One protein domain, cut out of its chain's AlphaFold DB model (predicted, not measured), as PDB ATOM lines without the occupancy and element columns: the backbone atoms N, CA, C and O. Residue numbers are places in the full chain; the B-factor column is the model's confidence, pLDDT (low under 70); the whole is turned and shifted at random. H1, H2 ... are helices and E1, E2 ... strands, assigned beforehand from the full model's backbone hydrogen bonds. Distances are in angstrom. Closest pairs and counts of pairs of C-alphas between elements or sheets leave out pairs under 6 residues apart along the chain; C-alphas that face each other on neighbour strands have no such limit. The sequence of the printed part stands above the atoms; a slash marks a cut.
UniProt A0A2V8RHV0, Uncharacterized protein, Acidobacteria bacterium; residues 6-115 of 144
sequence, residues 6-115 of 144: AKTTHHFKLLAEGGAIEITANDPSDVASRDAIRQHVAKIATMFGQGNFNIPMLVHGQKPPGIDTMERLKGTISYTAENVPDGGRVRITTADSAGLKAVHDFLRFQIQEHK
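This is residues 6 to 115 of the 144 residues of an uncharacterized protein of Acidobacteria bacterium (UniProt A0A2V8RHV0). A twisted sheet of four strands has two long helices over one face, H1 over the E4 and E3 half and H3 over the E1 and E2 half, while the other face has no helix on it. H1 and H3 stay apart, and short H2, at the end of the long link that follows H1, packs on H3 and is not on the sheet. The printed part has 110 residues with three named helices and four named strands, along the chain E1, E2, H1, H2, E3, E4, H3; the sheet's order is E1, E2, E4, E3, all antiparallel, and the class is mixed, helices and strands. The whole is compact, with a radius of gyration of the C-alphas of 13.4 A and spans of 40 by 27 by 23 A.

E1, residues 8 to 15, and E2, residues 18 to 25, form a hairpin, with N 11 and O 22 2.8 A apart, within hydrogen-bond range. H1, residues 31 to 49, is on the sheet at a height of 7.3 A and runs along the strands, at 2 degrees to E4, residues 87 to 93, on the local plane. It lies over E4 and, only just, with 3 C-alphas, over E3, residues 78 to 84; the closest C-alphas of H1 and E4 are those of Arg 34 and Gly 87, 4.7 A apart. H2, residues 67 to 72, is near H1, with 5 pairs of C-alphas within 10 A. E3 and E4 form a hairpin, with N 82 and O 89 2.8 A apart; E4 is also the antiparallel neighbour of E2, with N 90 and O 21 2.8 A apart. E2, H1, H2 and E3 make a split strand-helix-strand unit, two strands running the same way with E4 between them, and its crossover is right-handed. H3, residues 97 to 113, lies over E1 and E2 on the same face as H1, which gives two layers, helices on one face of a sheet. Its height is 8.5 A, and it only just runs along the strands, at 29.6 degrees to E1 on the local plane. H2 and H3 touch at Thr 69 and Ala 102, their closest C-alphas, 6.2 A apart, at a shallow tilt of 28 degrees, opposite ways. In H1, H2 and H3 every O i to N i+4 pair is within hydrogen-bond range.

E1 begins at C-alpha 8 (-183.820, -28.849, 45.787) and is 21.9 A long; E2 is 23.7 A. H1, 27.0 A, begins at C-alpha 31 (-174.766, -23.054, 39.961). H2 is 8.5 A, E3 18.5 A and E4 19.8 A. H3, 24.4 A, ends at C-alpha 113 (-196.105, -38.514, 48.420).

The two C-alphas farthest apart are those of Ser 29 and Arg 72, 40.0 A. The printed part has no cut. The link from H1 to H2, residues 50 to 66, is long; the other links are tight. Mean pLDDT of the printed part is 91.4, and residues 56 to 62 are under 70.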
ATOM      1  N   ALA A   6    -181.894 -32.584  49.248       86.81
ATOM      2  CA  ALA A   6    -181.929 -31.619  50.350       86.81
ATOM      3  C   ALA A   6    -181.686 -30.170  49.894       86.81
ATOM      4  O   ALA A   6    -182.057 -29.223  50.592       86.81
ATOM      5  N   LYS A   7    -181.078 -29.984  48.717       90.62
ATOM      6  CA  LYS A   7    -180.803 -28.669  48.117       90.62
ATOM      7  C   LYS A   7    -181.823 -28.252  47.069       90.62
ATOM      8  O   LYS A   7    -181.675 -27.187  46.468       90.62
ATOM      9  N   THR A   8    -182.837 -29.076  46.841       91.88
ATOM     10  CA  THR A   8    -183.820 -28.849  45.787       91.88
ATOM     11  C   THR A   8    -185.233 -28.844  46.319       91.88
ATOM     12  O   THR A   8    -185.570 -29.612  47.215       91.88
ATOM     13  N   THR A   9    -186.080 -28.043  45.689       92.12
ATOM     14  CA  THR A   9    -187.523 -28.080  45.885       92.12
ATOM     15  C   THR A   9    -188.179 -28.649  44.632       92.12
ATOM     16  O   THR A   9    -187.840 -28.269  43.511       92.12
ATOM     17  N   HIS A  10    -189.106 -29.587  44.827       92.25
ATOM     18  CA  HIS A  10    -189.910 -30.167  43.755       92.25
ATOM     19  C   HIS A  10    -191.276 -29.487  43.728       92.25
ATOM     20  O   HIS A  10    -191.919 -29.338  44.765       92.25
ATOM     21  N   HIS A  11    -191.714 -29.125  42.530       94.69
ATOM     22  CA  HIS A  11    -193.011 -28.537  42.253       94.69
ATOM     23  C   HIS A  11    -193.718 -29.341  41.169       94.69
ATOM     24  O   HIS A  11    -193.213 -29.495  40.054       94.69
ATOM     25  N   PHE A  12    -194.924 -29.805  41.460       94.81
ATOM     26  CA  PHE A  12    -195.764 -30.508  40.496       94.81
ATOM     27  C   PHE A  12    -196.973 -29.640  40.161       94.81
ATOM     28  O   PHE A  12    -197.746 -29.249  41.032       94.81
ATOM     29  N   LYS A  13    -197.139 -29.309  38.880       95.50
ATOM     30  CA  LYS A  13    -198.161 -28.358  38.422       95.50
ATOM     31  C   LYS A  13    -199.127 -29.042  37.469       95.50
ATOM     32  O   LYS A  13    -198.708 -29.551  36.431       95.50
ATOM     33  N   LEU A  14    -200.418 -29.003  37.787       96.44
ATOM     34  CA  LEU A  14    -201.481 -29.419  36.874       96.44
ATOM     35  C   LEU A  14    -201.788 -28.257  35.919       96.44
ATOM     36  O   LEU A  14    -202.004 -27.128  36.364       96.44
ATOM     37  N   LEU A  15    -201.780 -28.509  34.608       95.94
ATOM     38  CA  LEU A  15    -201.954 -27.486  33.570       95.94
ATOM     39  C   LEU A  15    -203.067 -27.903  32.605       95.94
ATOM     40  O   LEU A  15    -203.290 -29.083  32.385       95.94
ATOM     41  N   ALA A  16    -203.767 -26.943  31.997       94.00
ATOM     42  CA  ALA A  16    -204.944 -27.245  31.168       94.00
ATOM     43  C   ALA A  16    -204.656 -28.202  29.990       94.00
ATOM     44  O   ALA A  16    -205.547 -28.921  29.553       94.00
ATOM     45  N   GLU A  17    -203.416 -28.212  29.496       93.19
ATOM     46  CA  GLU A  17    -202.958 -29.039  28.372       93.19
ATOM     47  C   GLU A  17    -201.983 -30.148  28.819       93.19
ATOM     48  O   GLU A  17    -201.234 -30.681  28.002       93.19
ATOM     49  N   GLY A  18    -201.944 -30.473  30.120       96.12
ATOM     50  CA  GLY A  18    -201.084 -31.514  30.683       96.12
ATOM     51  C   GLY A  18    -200.580 -31.168  32.082       96.12
ATOM     52  O   GLY A  18    -201.333 -31.090  33.045       96.12
ATOM     53  N   GLY A  19    -199.276 -30.959  32.223       97.44
ATOM     54  CA  GLY A  19    -198.692 -30.615  33.514       97.44
ATOM     55  C   GLY A  19    -197.207 -30.300  33.450       97.44
ATOM     56  O   GLY A  19    -196.612 -30.225  32.373       97.44
ATOM     57  N   ALA A  20    -196.600 -30.085  34.611       97.31
ATOM     58  CA  ALA A  20    -195.166 -29.890  34.718       97.31
ATOM     59  C   ALA A  20    -194.596 -30.502  35.997       97.31
ATOM     60  O   ALA A  20    -195.221 -30.445  37.055       97.31
ATOM     61  N   ILE A  21    -193.383 -31.035  35.874       95.69
ATOM     62  CA  ILE A  21    -192.506 -31.389  36.990       95.69
ATOM     63  C   ILE A  21    -191.398 -30.348  36.982       95.69
ATOM     64  O   ILE A  21    -190.571 -30.343  36.076       95.69
ATOM     65  N   GLU A  22    -191.403 -29.430  37.930       95.88
ATOM     66  CA  GLU A  22    -190.408 -28.373  38.057       95.88
ATOM     67  C   GLU A  22    -189.548 -28.645  39.285       95.88
ATOM     68  O   GLU A  22    -190.047 -29.038  40.333       95.88
ATOM     69  N   ILE A  23    -188.243 -28.475  39.134       94.62
ATOM     70  CA  ILE A  23    -187.279 -28.652  40.212       94.62
ATOM     71  C   ILE A  23    -186.437 -27.384  40.250       94.62
ATOM     72  O   ILE A  23    -185.916 -26.937  39.222       94.62
ATOM     73  N   THR A  24    -186.316 -26.793  41.429       95.62
ATOM     74  CA  THR A  24    -185.555 -25.564  41.662       95.62
ATOM     75  C   THR A  24    -184.520 -25.785  42.751       95.62
ATOM     76  O   THR A  24    -184.703 -26.602  43.652       95.62
ATOM     77  N   ALA A  25    -183.394 -25.085  42.648       96.06
ATOM     78  CA  ALA A  25    -182.406 -25.029  43.710       96.06
ATOM     79  C   ALA A  25    -182.928 -24.129  44.835       96.06
ATOM     80  O   ALA A  25    -183.526 -23.085  44.575       96.06
ATOM     81  N   ASN A  26    -182.670 -24.517  46.084       94.69
ATOM     82  CA  ASN A  26    -183.039 -23.713  47.251       94.69
ATOM     83  C   ASN A  26    -182.213 -22.415  47.327       94.69
ATOM     84  O   ASN A  26    -182.708 -21.399  47.808       94.69
ATOM     85  N   ASP A  27    -180.970 -22.451  46.832       93.69
ATOM     86  CA  ASP A  27    -180.131 -21.272  46.611       93.69
ATOM     87  C   ASP A  27    -180.007 -20.999  45.098       93.69
ATOM     88  O   ASP A  27    -179.393 -21.798  44.381       93.69
ATOM     89  N   PRO A  28    -180.542 -19.878  44.581       89.50
ATOM     90  CA  PRO A  28    -180.453 -19.541  43.159       89.50
ATOM     91  C   PRO A  28    -179.011 -19.251  42.690       89.50
ATOM     92  O   PRO A  28    -178.714 -19.307  41.488       89.50
ATOM     93  N   SER A  29    -178.095 -18.969  43.622       92.75
ATOM     94  CA  SER A  29    -176.667 -18.773  43.344       92.75
ATOM     95  C   SER A  29    -175.891 -20.089  43.255       92.75
ATOM     96  O   SER A  29    -174.768 -20.089  42.751       92.75
ATOM     97  N   ASP A  30    -176.471 -21.215  43.692       93.69
ATOM     98  CA  ASP A  30    -175.841 -22.534  43.601       93.69
ATOM     99  C   ASP A  30    -175.908 -23.061  42.158       93.69
ATOM    100  O   ASP A  30    -176.819 -23.785  41.741       93.69
ATOM    101  N   VAL A  31    -174.910 -22.663  41.368       93.19
ATOM    102  CA  VAL A  31    -174.766 -23.054  39.961       93.19
ATOM    103  C   VAL A  31    -174.642 -24.572  39.814       93.19
ATOM    104  O   VAL A  31    -175.220 -25.138  38.887       93.19
ATOM    105  N   ALA A  32    -173.951 -25.246  40.739       92.44
ATOM    106  CA  ALA A  32    -173.760 -26.691  40.672       92.44
ATOM    107  C   ALA A  32    -175.093 -27.434  40.841       92.44
ATOM    108  O   ALA A  32    -175.401 -28.330  40.051       92.44
ATOM    109  N   SER A  33    -175.916 -27.018  41.809       93.25
ATOM    110  CA  SER A  33    -177.264 -27.566  41.986       93.25
ATOM    111  C   SER A  33    -178.148 -27.279  40.771       93.25
ATOM    112  O   SER A  33    -178.809 -28.186  40.269       93.25
ATOM    113  N   ARG A  34    -178.119 -26.057  40.225       94.75
ATOM    114  CA  ARG A  34    -178.904 -25.690  39.029       94.75
ATOM    115  C   ARG A  34    -178.545 -26.531  37.808       94.75
ATOM    116  O   ARG A  34    -179.442 -26.992  37.102       94.75
ATOM    117  N   ASP A  35    -177.263 -26.772  37.563       93.06
ATOM    118  CA  ASP A  35    -176.826 -27.583  36.427       93.06
ATOM    119  C   ASP A  35    -177.141 -29.069  36.628       93.06
ATOM    120  O   ASP A  35    -177.609 -29.728  35.693       93.06
ATOM    121  N   ALA A  36    -176.995 -29.587  37.852       93.25
ATOM    122  CA  ALA A  36    -177.423 -30.941  38.194       93.25
ATOM    123  C   ALA A  36    -178.937 -31.126  37.990       93.25
ATOM    124  O   ALA A  36    -179.362 -32.116  37.390       93.25
ATOM    125  N   ILE A  37    -179.751 -30.148  38.404       94.25
ATOM    126  CA  ILE A  37    -181.201 -30.136  38.174       94.25
ATOM    127  C   ILE A  37    -181.519 -30.195  36.677       94.25
ATOM    128  O   ILE A  37    -182.343 -31.005  36.256       94.25
ATOM    129  N   ARG A  38    -180.874 -29.362  35.853       95.06
ATOM    130  CA  ARG A  38    -181.129 -29.310  34.401       95.06
ATOM    131  C   ARG A  38    -180.820 -30.637  33.716       95.06
ATOM    132  O   ARG A  38    -181.614 -31.123  32.912       95.06
ATOM    133  N   GLN A  39    -179.699 -31.258  34.078       93.38
ATOM    134  CA  GLN A  39    -179.355 -32.601  33.605       93.38
ATOM    135  C   GLN A  39    -180.383 -33.638  34.073       93.38
ATOM    136  O   GLN A  39    -180.773 -34.522  33.306       93.38
ATOM    137  N   HIS A  40    -180.855 -33.512  35.315       91.94
ATOM    138  CA  HIS A  40    -181.847 -34.410  35.885       91.94
ATOM    139  C   HIS A  40    -183.187 -34.339  35.140       91.94
ATOM    140  O   HIS A  40    -183.689 -35.370  34.693       91.94
ATOM    141  N   VAL A  41    -183.737 -33.141  34.911       93.38
ATOM    142  CA  VAL A  41    -185.009 -32.994  34.179       93.38
ATOM    143  C   VAL A  41    -184.896 -33.436  32.718       93.38
ATOM    144  O   VAL A  41    -185.825 -34.053  32.200       93.38
ATOM    145  N   ALA A  42    -183.748 -33.224  32.062       94.56
ATOM    146  CA  ALA A  42    -183.498 -33.729  30.709       94.56
ATOM    147  C   ALA A  42    -183.522 -35.263  30.650       94.56
ATOM    148  O   ALA A  42    -184.096 -35.856  29.727       94.56
ATOM    149  N   LYS A  43    -182.956 -35.918  31.668       92.44
ATOM    150  CA  LYS A  43    -183.007 -37.374  31.804       92.44
ATOM    151  C   LYS A  43    -184.437 -37.865  32.031       92.44
ATOM    152  O   LYS A  43    -184.846 -38.808  31.357       92.44
ATOM    153  N   ILE A  44    -185.203 -37.213  32.911       91.88
ATOM    154  CA  ILE A  44    -186.617 -37.553  33.149       91.88
ATOM    155  C   ILE A  44    -187.419 -37.441  31.850       91.88
ATOM    156  O   ILE A  44    -188.101 -38.394  31.483       91.88
ATOM    157  N   ALA A  45    -187.307 -36.322  31.126       94.88
ATOM    158  CA  ALA A  45    -188.030 -36.115  29.870       94.88
ATOM    159  C   ALA A  45    -187.719 -37.216  28.842       94.88
ATOM    160  O   ALA A  45    -188.629 -37.758  28.216       94.88
ATOM    161  N   THR A  46    -186.444 -37.600  28.726       94.38
ATOM    162  CA  THR A  46    -186.006 -38.680  27.829       94.38
ATOM    163  C   THR A  46    -186.610 -40.025  28.228       94.38
ATOM    164  O   THR A  46    -187.159 -40.730  27.383       94.38
ATOM    165  N   MET A  47    -186.534 -40.387  29.512       93.12
ATOM    166  CA  MET A  47    -187.070 -41.657  30.005       93.12
ATOM    167  C   MET A  47    -188.594 -41.721  29.848       93.12
ATOM    168  O   MET A  47    -189.115 -42.698  29.314       93.12
ATOM    169  N   PHE A  48    -189.310 -40.660  30.220       93.88
ATOM    170  CA  PHE A  48    -190.770 -40.611  30.108       93.88
ATOM    171  C   PHE A  48    -191.230 -40.641  28.649       93.88
ATOM    172  O   PHE A  48    -192.166 -41.370  28.326       93.88
ATOM    173  N   GLY A  49    -190.521 -39.958  27.743       93.69
ATOM    174  CA  GLY A  49    -190.776 -40.045  26.301       93.69
ATOM    175  C   GLY A  49    -190.599 -41.455  25.723       93.69
ATOM    176  O   GLY A  49    -191.206 -41.794  24.711       93.69
ATOM    177  N   GLN A  50    -189.821 -42.316  26.381       93.81
ATOM    178  CA  GLN A  50    -189.673 -43.728  26.012       93.81
ATOM    179  C   GLN A  50    -190.742 -44.632  26.651       93.81
ATOM    180  O   GLN A  50    -190.775 -45.833  26.371       93.81
ATOM    181  N   GLY A  51    -191.630 -44.076  27.484       91.31
ATOM    182  CA  GLY A  51    -192.557 -44.824  28.335       91.31
ATOM    183  C   GLY A  51    -191.877 -45.460  29.553       91.31
ATOM    184  O   GLY A  51    -192.457 -46.327  30.193       91.31
ATOM    185  N   ASN A  52    -190.642 -45.062  29.872       90.12
ATOM    186  CA  ASN A  52    -189.903 -45.584  31.012       90.12
ATOM    187  C   ASN A  52    -190.138 -44.707  32.246       90.12
ATOM    188  O   ASN A  52    -189.515 -43.657  32.419       90.12
ATOM    189  N   PHE A  53    -191.001 -45.191  33.133       87.38
ATOM    190  CA  PHE A  53    -191.301 -44.574  34.421       87.38
ATOM    191  C   PHE A  53    -190.625 -45.326  35.575       87.38
ATOM    192  O   PHE A  53    -191.208 -45.485  36.635       87.38
ATOM    193  N   ASN A  54    -189.411 -45.848  35.395       79.06
ATOM    194  CA  ASN A  54    -188.660 -46.492  36.474       79.06
ATOM    195  C   ASN A  54    -187.542 -45.562  36.971       79.06
ATOM    196  O   ASN A  54    -186.366 -45.758  36.661       79.06
ATOM    197  N   ILE A  55    -187.918 -44.499  37.689       71.94
ATOM    198  CA  ILE A  55    -186.987 -43.513  38.265       71.94
ATOM    199  C   ILE A  55    -187.028 -43.516  39.800       71.94
ATOM    200  O   ILE A  55    -188.071 -43.834  40.369       71.94
ATOM    201  N   PRO A  56    -185.942 -43.104  40.490       63.16
ATOM    202  CA  PRO A  56    -185.870 -43.084  41.957       63.16
ATOM    203  C   PRO A  56    -186.921 -42.212  42.666       63.16
ATOM    204  O   PRO A  56    -187.082 -42.316  43.872       63.16
ATOM    205  N   MET A  57    -187.664 -41.366  41.950       59.31
ATOM    206  CA  MET A  57    -188.819 -40.660  42.530       59.31
ATOM    207  C   MET A  57    -190.045 -41.573  42.724       59.31
ATOM    208  O   MET A  57    -191.008 -41.200  43.375       59.31
ATOM    209  N   LEU A  58    -190.033 -42.783  42.157       57.12
ATOM    210  CA  LEU A  58    -191.179 -43.699  42.128       57.12
ATOM    211  C   LEU A  58    -191.055 -44.863  43.113       57.12
ATOM    212  O   LEU A  58    -191.944 -45.706  43.188       57.12
ATOM    213  N   VAL A  59    -189.971 -44.917  43.889       52.06
ATOM    214  CA  VAL A  59    -189.662 -46.046  44.784       52.06
ATOM    215  C   VAL A  59    -190.338 -45.973  46.159       52.06
ATOM    216  O   VAL A  59    -189.957 -46.713  47.060       52.06
ATOM    217  N   HIS A  60    -191.416 -45.199  46.324       61.56
ATOM    218  CA  HIS A  60    -192.240 -45.202  47.549       61.56
ATOM    219  C   HIS A  60    -193.084 -46.485  47.740       61.56
ATOM    220  O   HIS A  60    -194.014 -46.524  48.537       61.56
ATOM    221  N   GLY A  61    -192.768 -47.571  47.024       59.53
ATOM    222  CA  GLY A  61    -193.412 -48.879  47.183       59.53
ATOM    223  C   GLY A  61    -194.804 -48.995  46.552       59.53
ATOM    224  O   GLY A  61    -195.367 -50.088  46.538       59.53
ATOM    225  N   GLN A  62    -195.336 -47.913  45.978       69.88
ATOM    226  CA  GLN A  62    -196.613 -47.895  45.271       69.88
ATOM    227  C   GLN A  62    -196.429 -47.370  43.848       69.88
ATOM    228  O   GLN A  62    -195.843 -46.314  43.629       69.88
ATOM    229  N   LYS A  63    -196.977 -48.099  42.873       79.19
ATOM    230  CA  LYS A  63    -197.064 -47.643  41.484       79.19
ATOM    231  C   LYS A  63    -198.037 -46.457  41.411       79.19
ATOM    232  O   LYS A  63    -199.207 -46.648  41.758       79.19
ATOM    233  N   PRO A  64    -197.616 -45.261  40.958       83.56
ATOM    234  CA  PRO A  64    -198.544 -44.146  40.852       83.56
ATOM    235  C   PRO A  64    -199.705 -44.434  39.900       83.56
ATOM    236  O   PRO A  64    -199.513 -45.065  38.851       83.56
ATOM    237  N   PRO A  65    -200.903 -43.920  40.217       90.38
ATOM    238  CA  PRO A  65    -202.010 -43.934  39.281       90.38
ATOM    239  C   PRO A  65    -201.630 -43.172  38.003       90.38
ATOM    240  O   PRO A  65    -200.857 -42.218  38.023       90.38
ATOM    241  N   GLY A  66    -202.167 -43.619  36.869       91.31
ATOM    242  CA  GLY A  66    -201.950 -42.985  35.566       91.31
ATOM    243  C   GLY A  66    -200.777 -43.543  34.756       91.31
ATOM    244  O   GLY A  66    -200.863 -43.518  33.530       91.31
ATOM    245  N   ILE A  67    -199.750 -44.138  35.379       91.19
ATOM    246  CA  ILE A  67    -198.541 -44.590  34.658       91.19
ATOM    247  C   ILE A  67    -198.848 -45.605  33.554       91.19
ATOM    248  O   ILE A  67    -198.349 -45.443  32.448       91.19
ATOM    249  N   ASP A  68    -199.721 -46.589  33.793       92.56
ATOM    250  CA  ASP A  68    -200.109 -47.569  32.759       92.56
ATOM    251  C   ASP A  68    -200.729 -46.913  31.518       92.56
ATOM    252  O   ASP A  68    -200.530 -47.345  30.381       92.56
ATOM    253  N   THR A  69    -201.506 -45.850  31.729       95.75
ATOM    254  CA  THR A  69    -202.098 -45.082  30.632       95.75
ATOM    255  C   THR A  69    -201.055 -44.193  29.969       95.75
ATOM    256  O   THR A  69    -201.036 -44.124  28.744       95.75
ATOM    257  N   MET A  70    -200.166 -43.562  30.739       95.62
ATOM    258  CA  MET A  70    -199.083 -42.741  30.192       95.62
ATOM    259  C   MET A  70    -198.109 -43.572  29.345       95.62
ATOM    260  O   MET A  70    -197.727 -43.142  28.262       95.62
ATOM    261  N   GLU A  71    -197.775 -44.789  29.777       94.31
ATOM    262  CA  GLU A  71    -196.940 -45.735  29.031       94.31
ATOM    263  C   GLU A  71    -197.613 -46.183  27.730       94.31
ATOM    264  O   GLU A  71    -197.006 -46.115  26.657       94.31
ATOM    265  N   ARG A  72    -198.897 -46.566  27.794       96.25
ATOM    266  CA  ARG A  72    -199.685 -46.924  26.606       96.25
ATOM    267  C   ARG A  72    -199.792 -45.762  25.612       96.25
ATOM    268  O   ARG A  72    -199.782 -45.994  24.406       96.25
ATOM    269  N   LEU A  73    -199.886 -44.528  26.109       95.38
ATOM    270  CA  LEU A  73    -200.037 -43.301  25.321       95.38
ATOM    271  C   LEU A  73    -198.712 -42.562  25.071       95.38
ATOM    272  O   LEU A  73    -198.731 -41.381  24.732       95.38
ATOM    273  N   LYS A  74    -197.556 -43.230  25.174       91.88
ATOM    274  CA  LYS A  74    -196.238 -42.596  24.967       91.88
ATOM    275  C   LYS A  74    -196.065 -41.888  23.614       91.88
ATOM    276  O   LYS A  74    -195.267 -40.971  23.505       91.88
ATOM    277  N   GLY A  75    -196.808 -42.300  22.581       92.69
ATOM    278  CA  GLY A  75    -196.821 -41.634  21.270       92.69
ATOM    279  C   GLY A  75    -197.736 -40.403  21.188       92.69
ATOM    280  O   GLY A  75    -197.717 -39.694  20.188       92.69
ATOM    281  N   THR A  76    -198.548 -40.161  22.217       95.75
ATOM    282  CA  THR A  76    -199.570 -39.102  22.287       95.75
ATOM    283  C   THR A  76    -199.275 -38.079  23.389       95.75
ATOM    284  O   THR A  76    -199.789 -36.959  23.352       95.75
ATOM    285  N   ILE A  77    -198.453 -38.443  24.374       97.56
ATOM    286  CA  ILE A  77    -197.979 -37.543  25.427       97.56
ATOM    287  C   ILE A  77    -196.559 -37.099  25.081       97.56
ATOM    288  O   ILE A  77    -195.680 -37.923  24.845       97.56
ATOM    289  N   SER A  78    -196.335 -35.788  25.053       97.81
ATOM    290  CA  SER A  78    -195.022 -35.194  24.809       97.81
ATOM    291  C   SER A  78    -194.373 -34.755  26.118       97.81
ATOM    292  O   SER A  78    -195.041 -34.216  27.002       97.81
ATOM    293  N   TYR A  79    -193.061 -34.963  26.217       97.56
ATOM    294  CA  TYR A  79    -192.247 -34.615  27.379       97.56
ATOM    295  C   TYR A  79    -191.061 -33.765  26.926       97.56
ATOM    296  O   TYR A  79    -190.179 -34.254  26.222       97.56
ATOM    297  N   THR A  80    -191.020 -32.503  27.349       97.31
ATOM    298  CA  THR A  80    -189.967 -31.557  26.956       97.31
ATOM    299  C   THR A  80    -189.258 -31.029  28.191       97.31
ATOM    300  O   THR A  80    -189.897 -30.496  29.094       97.31
ATOM    301  N   ALA A  81    -187.934 -31.157  28.238       96.69
ATOM    302  CA  ALA A  81    -187.133 -30.490  29.257       96.69
ATOM    303  C   ALA A  81    -186.922 -29.015  28.897       96.69
ATOM    304  O   ALA A  81    -186.553 -28.680  27.774       96.69
ATOM    305  N   GLU A  82    -187.135 -28.139  29.870       97.38
ATOM    306  CA  GLU A  82    -186.990 -26.694  29.742       97.38
ATOM    307  C   GLU A  82    -186.180 -26.153  30.925       97.38
ATOM    308  O   GLU A  82    -186.384 -26.551  32.073       97.38
ATOM    309  N   ASN A  83    -185.277 -25.211  30.661       94.81
ATOM    310  CA  ASN A  83    -184.558 -24.514  31.723       94.81
ATOM    311  C   ASN A  83    -185.451 -23.426  32.330       94.81
ATOM    312  O   ASN A  83    -186.121 -22.689  31.606       94.81
ATOM    313  N   VAL A  84    -185.405 -23.283  33.653       94.50
ATOM    314  CA  VAL A  84    -185.974 -22.134  34.376       94.50
ATOM    315  C   VAL A  84    -184.842 -21.395  35.108       94.50
ATOM    316  O   VAL A  84    -183.740 -21.950  35.213       94.50
ATOM    317  N   PRO A  85    -185.040 -20.142  35.570       92.56
ATOM    318  CA  PRO A  85    -183.968 -19.363  36.194       92.56
ATOM    319  C   PRO A  85    -183.229 -20.141  37.287       92.56
ATOM    320  O   PRO A  85    -182.003 -20.270  37.221       92.56
ATOM    321  N   ASP A  86    -183.984 -20.792  38.169       93.25
ATOM    322  CA  ASP A  86    -183.457 -21.432  39.377       93.25
ATOM    323  C   ASP A  86    -183.332 -22.958  39.252       93.25
ATOM    324  O   ASP A  86    -183.125 -23.650  40.242       93.25
ATOM    325  N   GLY A  87    -183.440 -23.515  38.042       95.62
ATOM    326  CA  GLY A  87    -183.370 -24.964  37.844       95.62
ATOM    327  C   GLY A  87    -183.853 -25.415  36.471       95.62
ATOM    328  O   GLY A  87    -183.410 -24.904  35.435       95.62
ATOM    329  N   GLY A  88    -184.764 -26.386  36.459       96.44
ATOM    330  CA  GLY A  88    -185.309 -26.973  35.242       96.44
ATOM    331  C   GLY A  88    -186.698 -27.563  35.453       96.44
ATOM    332  O   GLY A  88    -187.126 -27.810  36.578       96.44
ATOM    333  N   ARG A  89    -187.414 -27.804  34.359       97.19
ATOM    334  CA  ARG A  89    -188.717 -28.466  34.385       97.19
ATOM    335  C   ARG A  89    -188.889 -29.444  33.236       97.19
ATOM    336  O   ARG A  89    -188.356 -29.234  32.153       97.19
ATOM    337  N   VAL A  90    -189.700 -30.466  33.459       97.50
ATOM    338  CA  VAL A  90    -190.298 -31.286  32.409       97.50
ATOM    339  C   VAL A  90    -191.699 -30.759  32.155       97.50
ATOM    340  O   VAL A  90    -192.562 -30.832  33.029       97.50
ATOM    341  N   ARG A  91    -191.931 -30.230  30.958       98.00
ATOM    342  CA  ARG A  91    -193.261 -29.921  30.452       98.00
ATOM    343  C   ARG A  91    -193.875 -31.192  29.877       98.00
ATOM    344  O   ARG A  91    -193.280 -31.824  29.009       98.00
ATOM    345  N   ILE A  92    -195.067 -31.533  30.351       97.88
ATOM    346  CA  ILE A  92    -195.851 -32.675  29.887       97.88
ATOM    347  C   ILE A  92    -197.066 -32.124  29.151       97.88
ATOM    348  O   ILE A  92    -197.825 -31.350  29.737       97.88
ATOM    349  N   THR A  93    -197.256 -32.496  27.887       97.88
ATOM    350  CA  THR A  93    -198.409 -32.048  27.095       97.88
ATOM    351  C   THR A  93    -199.109 -33.195  26.393       97.88
ATOM    352  O   THR A  93    -198.488 -34.168  25.969       97.88
ATOM    353  N   THR A  94    -200.427 -33.081  26.259       96.81
ATOM    354  CA  THR A  94    -201.227 -34.016  25.470       96.81
ATOM    355  C   THR A  94    -202.557 -33.385  25.071       96.81
ATOM    356  O   THR A  94    -203.116 -32.579  25.811       96.81
ATOM    357  N   ALA A  95    -203.059 -33.752  23.892       94.19
ATOM    358  CA  ALA A  95    -204.406 -33.397  23.438       94.19
ATOM    359  C   ALA A  95    -205.434 -34.504  23.735       94.19
ATOM    360  O   ALA A  95    -206.632 -34.301  23.543       94.19
ATOM    361  N   ASP A  96    -204.977 -35.678  24.183       96.50
ATOM    362  CA  ASP A  96    -205.842 -36.802  24.523       96.50
ATOM    363  C   ASP A  96    -206.387 -36.648  25.946       96.50
ATOM    364  O   ASP A  96    -205.639 -36.418  26.898       96.50
ATOM    365  N   SER A  97    -207.704 -36.780  26.108       96.00
ATOM    366  CA  SER A  97    -208.362 -36.566  27.400       96.00
ATOM    367  C   SER A  97    -208.026 -37.652  28.428       96.00
ATOM    368  O   SER A  97    -207.929 -37.352  29.621       96.00
ATOM    369  N   ALA A  98    -207.795 -38.898  27.994       96.25
ATOM    370  CA  ALA A  98    -207.367 -39.974  28.882       96.25
ATOM    371  C   ALA A  98    -205.902 -39.787  29.308       96.25
ATOM    372  O   ALA A  98    -205.576 -39.994  30.477       96.25
ATOM    373  N   GLY A  99    -205.045 -39.329  28.393       96.88
ATOM    374  CA  GLY A  99    -203.677 -38.905  28.665       96.88
ATOM    375  C   GLY A  99    -203.631 -37.754  29.664       96.88
ATOM    376  O   GLY A  99    -202.900 -37.836  30.648       96.88
ATOM    377  N   LEU A 100    -204.462 -36.725  29.476       97.31
ATOM    378  CA  LEU A 100    -204.543 -35.579  30.383       97.31
ATOM    379  C   LEU A 100    -204.932 -36.019  31.796       97.31
ATOM    380  O   LEU A 100    -204.256 -35.673  32.766       97.31
ATOM    381  N   LYS A 101    -205.979 -36.846  31.910       96.88
ATOM    382  CA  LYS A 101    -206.400 -37.398  33.199       96.88
ATOM    383  C   LYS A 101    -205.279 -38.212  33.851       96.88
ATOM    384  O   LYS A 101    -205.028 -38.046  35.039       96.88
ATOM    385  N   ALA A 102    -204.590 -39.055  33.084       96.69
ATOM    386  CA  ALA A 102    -203.494 -39.872  33.592       96.69
ATOM    387  C   ALA A 102    -202.309 -39.026  34.085       96.69
ATOM    388  O   ALA A 102    -201.756 -39.320  35.141       96.69
ATOM    389  N   VAL A 103    -201.967 -37.948  33.372       96.44
ATOM    390  CA  VAL A 103    -200.945 -36.982  33.797       96.44
ATOM    391  C   VAL A 103    -201.359 -36.289  35.096       96.44
ATOM    392  O   VAL A 103    -200.542 -36.178  36.006       96.44
ATOM    393  N   HIS A 104    -202.616 -35.856  35.226       97.25
ATOM    394  CA  HIS A 104    -203.097 -35.235  36.463       97.25
ATOM    395  C   HIS A 104    -203.097 -36.218  37.641       97.25
ATOM    396  O   HIS A 104    -202.659 -35.852  38.729       97.25
ATOM    397  N   ASP A 105    -203.559 -37.455  37.439       95.38
ATOM    398  CA  ASP A 105    -203.555 -38.493  38.476       95.38
ATOM    399  C   ASP A 105    -202.120 -38.787  38.948       95.38
ATOM    400  O   ASP A 105    -201.857 -38.819  40.152       95.38
ATOM    401  N   PHE A 106    -201.181 -38.904  38.004       93.94
ATOM    402  CA  PHE A 106    -199.759 -39.066  38.290       93.94
ATOM    403  C   PHE A 106    -199.206 -37.893  39.111       93.94
ATOM    404  O   PHE A 106    -198.606 -38.110  40.160       93.94
ATOM    405  N   LEU A 107    -199.430 -36.647  38.678       94.50
ATOM    406  CA  LEU A 107    -198.893 -35.466  39.361       94.50
ATOM    407  C   LEU A 107    -199.501 -35.269  40.751       94.50
ATOM    408  O   LEU A 107    -198.772 -34.947  41.681       94.50
ATOM    409  N   ARG A 108    -200.802 -35.520  40.933       94.81
ATOM    410  CA  ARG A 108    -201.439 -35.473  42.260       94.81
ATOM    411  C   ARG A 108    -200.818 -36.463  43.228       94.81
ATOM    412  O   ARG A 108    -200.572 -36.105  44.376       94.81
ATOM    413  N   PHE A 109    -200.545 -37.679  42.761       91.94
ATOM    414  CA  PHE A 109    -199.859 -38.674  43.573       91.94
ATOM    415  C   PHE A 109    -198.475 -38.175  44.003       91.94
ATOM    416  O   PHE A 109    -198.139 -38.253  45.180       91.94
ATOM    417  N   GLN A 110    -197.712 -37.570  43.087       90.25
ATOM    418  CA  GLN A 110    -196.408 -36.991  43.421       90.25
ATOM    419  C   GLN A 110    -196.514 -35.855  44.454       90.25
ATOM    420  O   GLN A 110    -195.743 -35.835  45.409       90.25
ATOM    421  N   ILE A 111    -197.497 -34.954  44.325       92.31
ATOM    422  CA  ILE A 111    -197.751 -33.874  45.301       92.31
ATOM    423  C   ILE A 111    -197.989 -34.444  46.703       92.31
ATOM    424  O   ILE A 111    -197.484 -33.907  47.691       92.31
ATOM    425  N   GLN A 112    -198.769 -35.523  46.793       90.81
ATOM    426  CA  GLN A 112    -199.128 -36.158  48.059       90.81
ATOM    427  C   GLN A 112    -197.944 -36.895  48.689       90.81
ATOM    428  O   GLN A 112    -197.647 -36.658  49.861       90.81
ATOM    429  N   GLU A 113    -197.238 -37.725  47.919       87.06
ATOM    430  CA  GLU A 113    -196.105 -38.514  48.420       87.06
ATOM    431  C   GLU A 113    -194.924 -37.628  48.826       87.06
ATOM    432  O   GLU A 113    -194.342 -37.809  49.896       87.06
ATOM    433  N   HIS A 114    -194.610 -36.612  48.016       84.75
ATOM    434  CA  HIS A 114    -193.526 -35.671  48.303       84.75
ATOM    435  C   HIS A 114    -193.942 -34.535  49.248       84.75
ATOM    436  O   HIS A 114    -193.092 -33.742  49.650       84.75
ATOM    437  N   LYS A 115    -195.230 -34.441  49.615       89.00
ATOM    438  CA  LYS A 115    -195.791 -33.400  50.497       89.00
ATOM    439  C   LYS A 115    -195.374 -31.981  50.085       89.00
ATOM    440  O   LYS A 115    -195.054 -31.155  50.936       89.00
TER     441      LYS A 115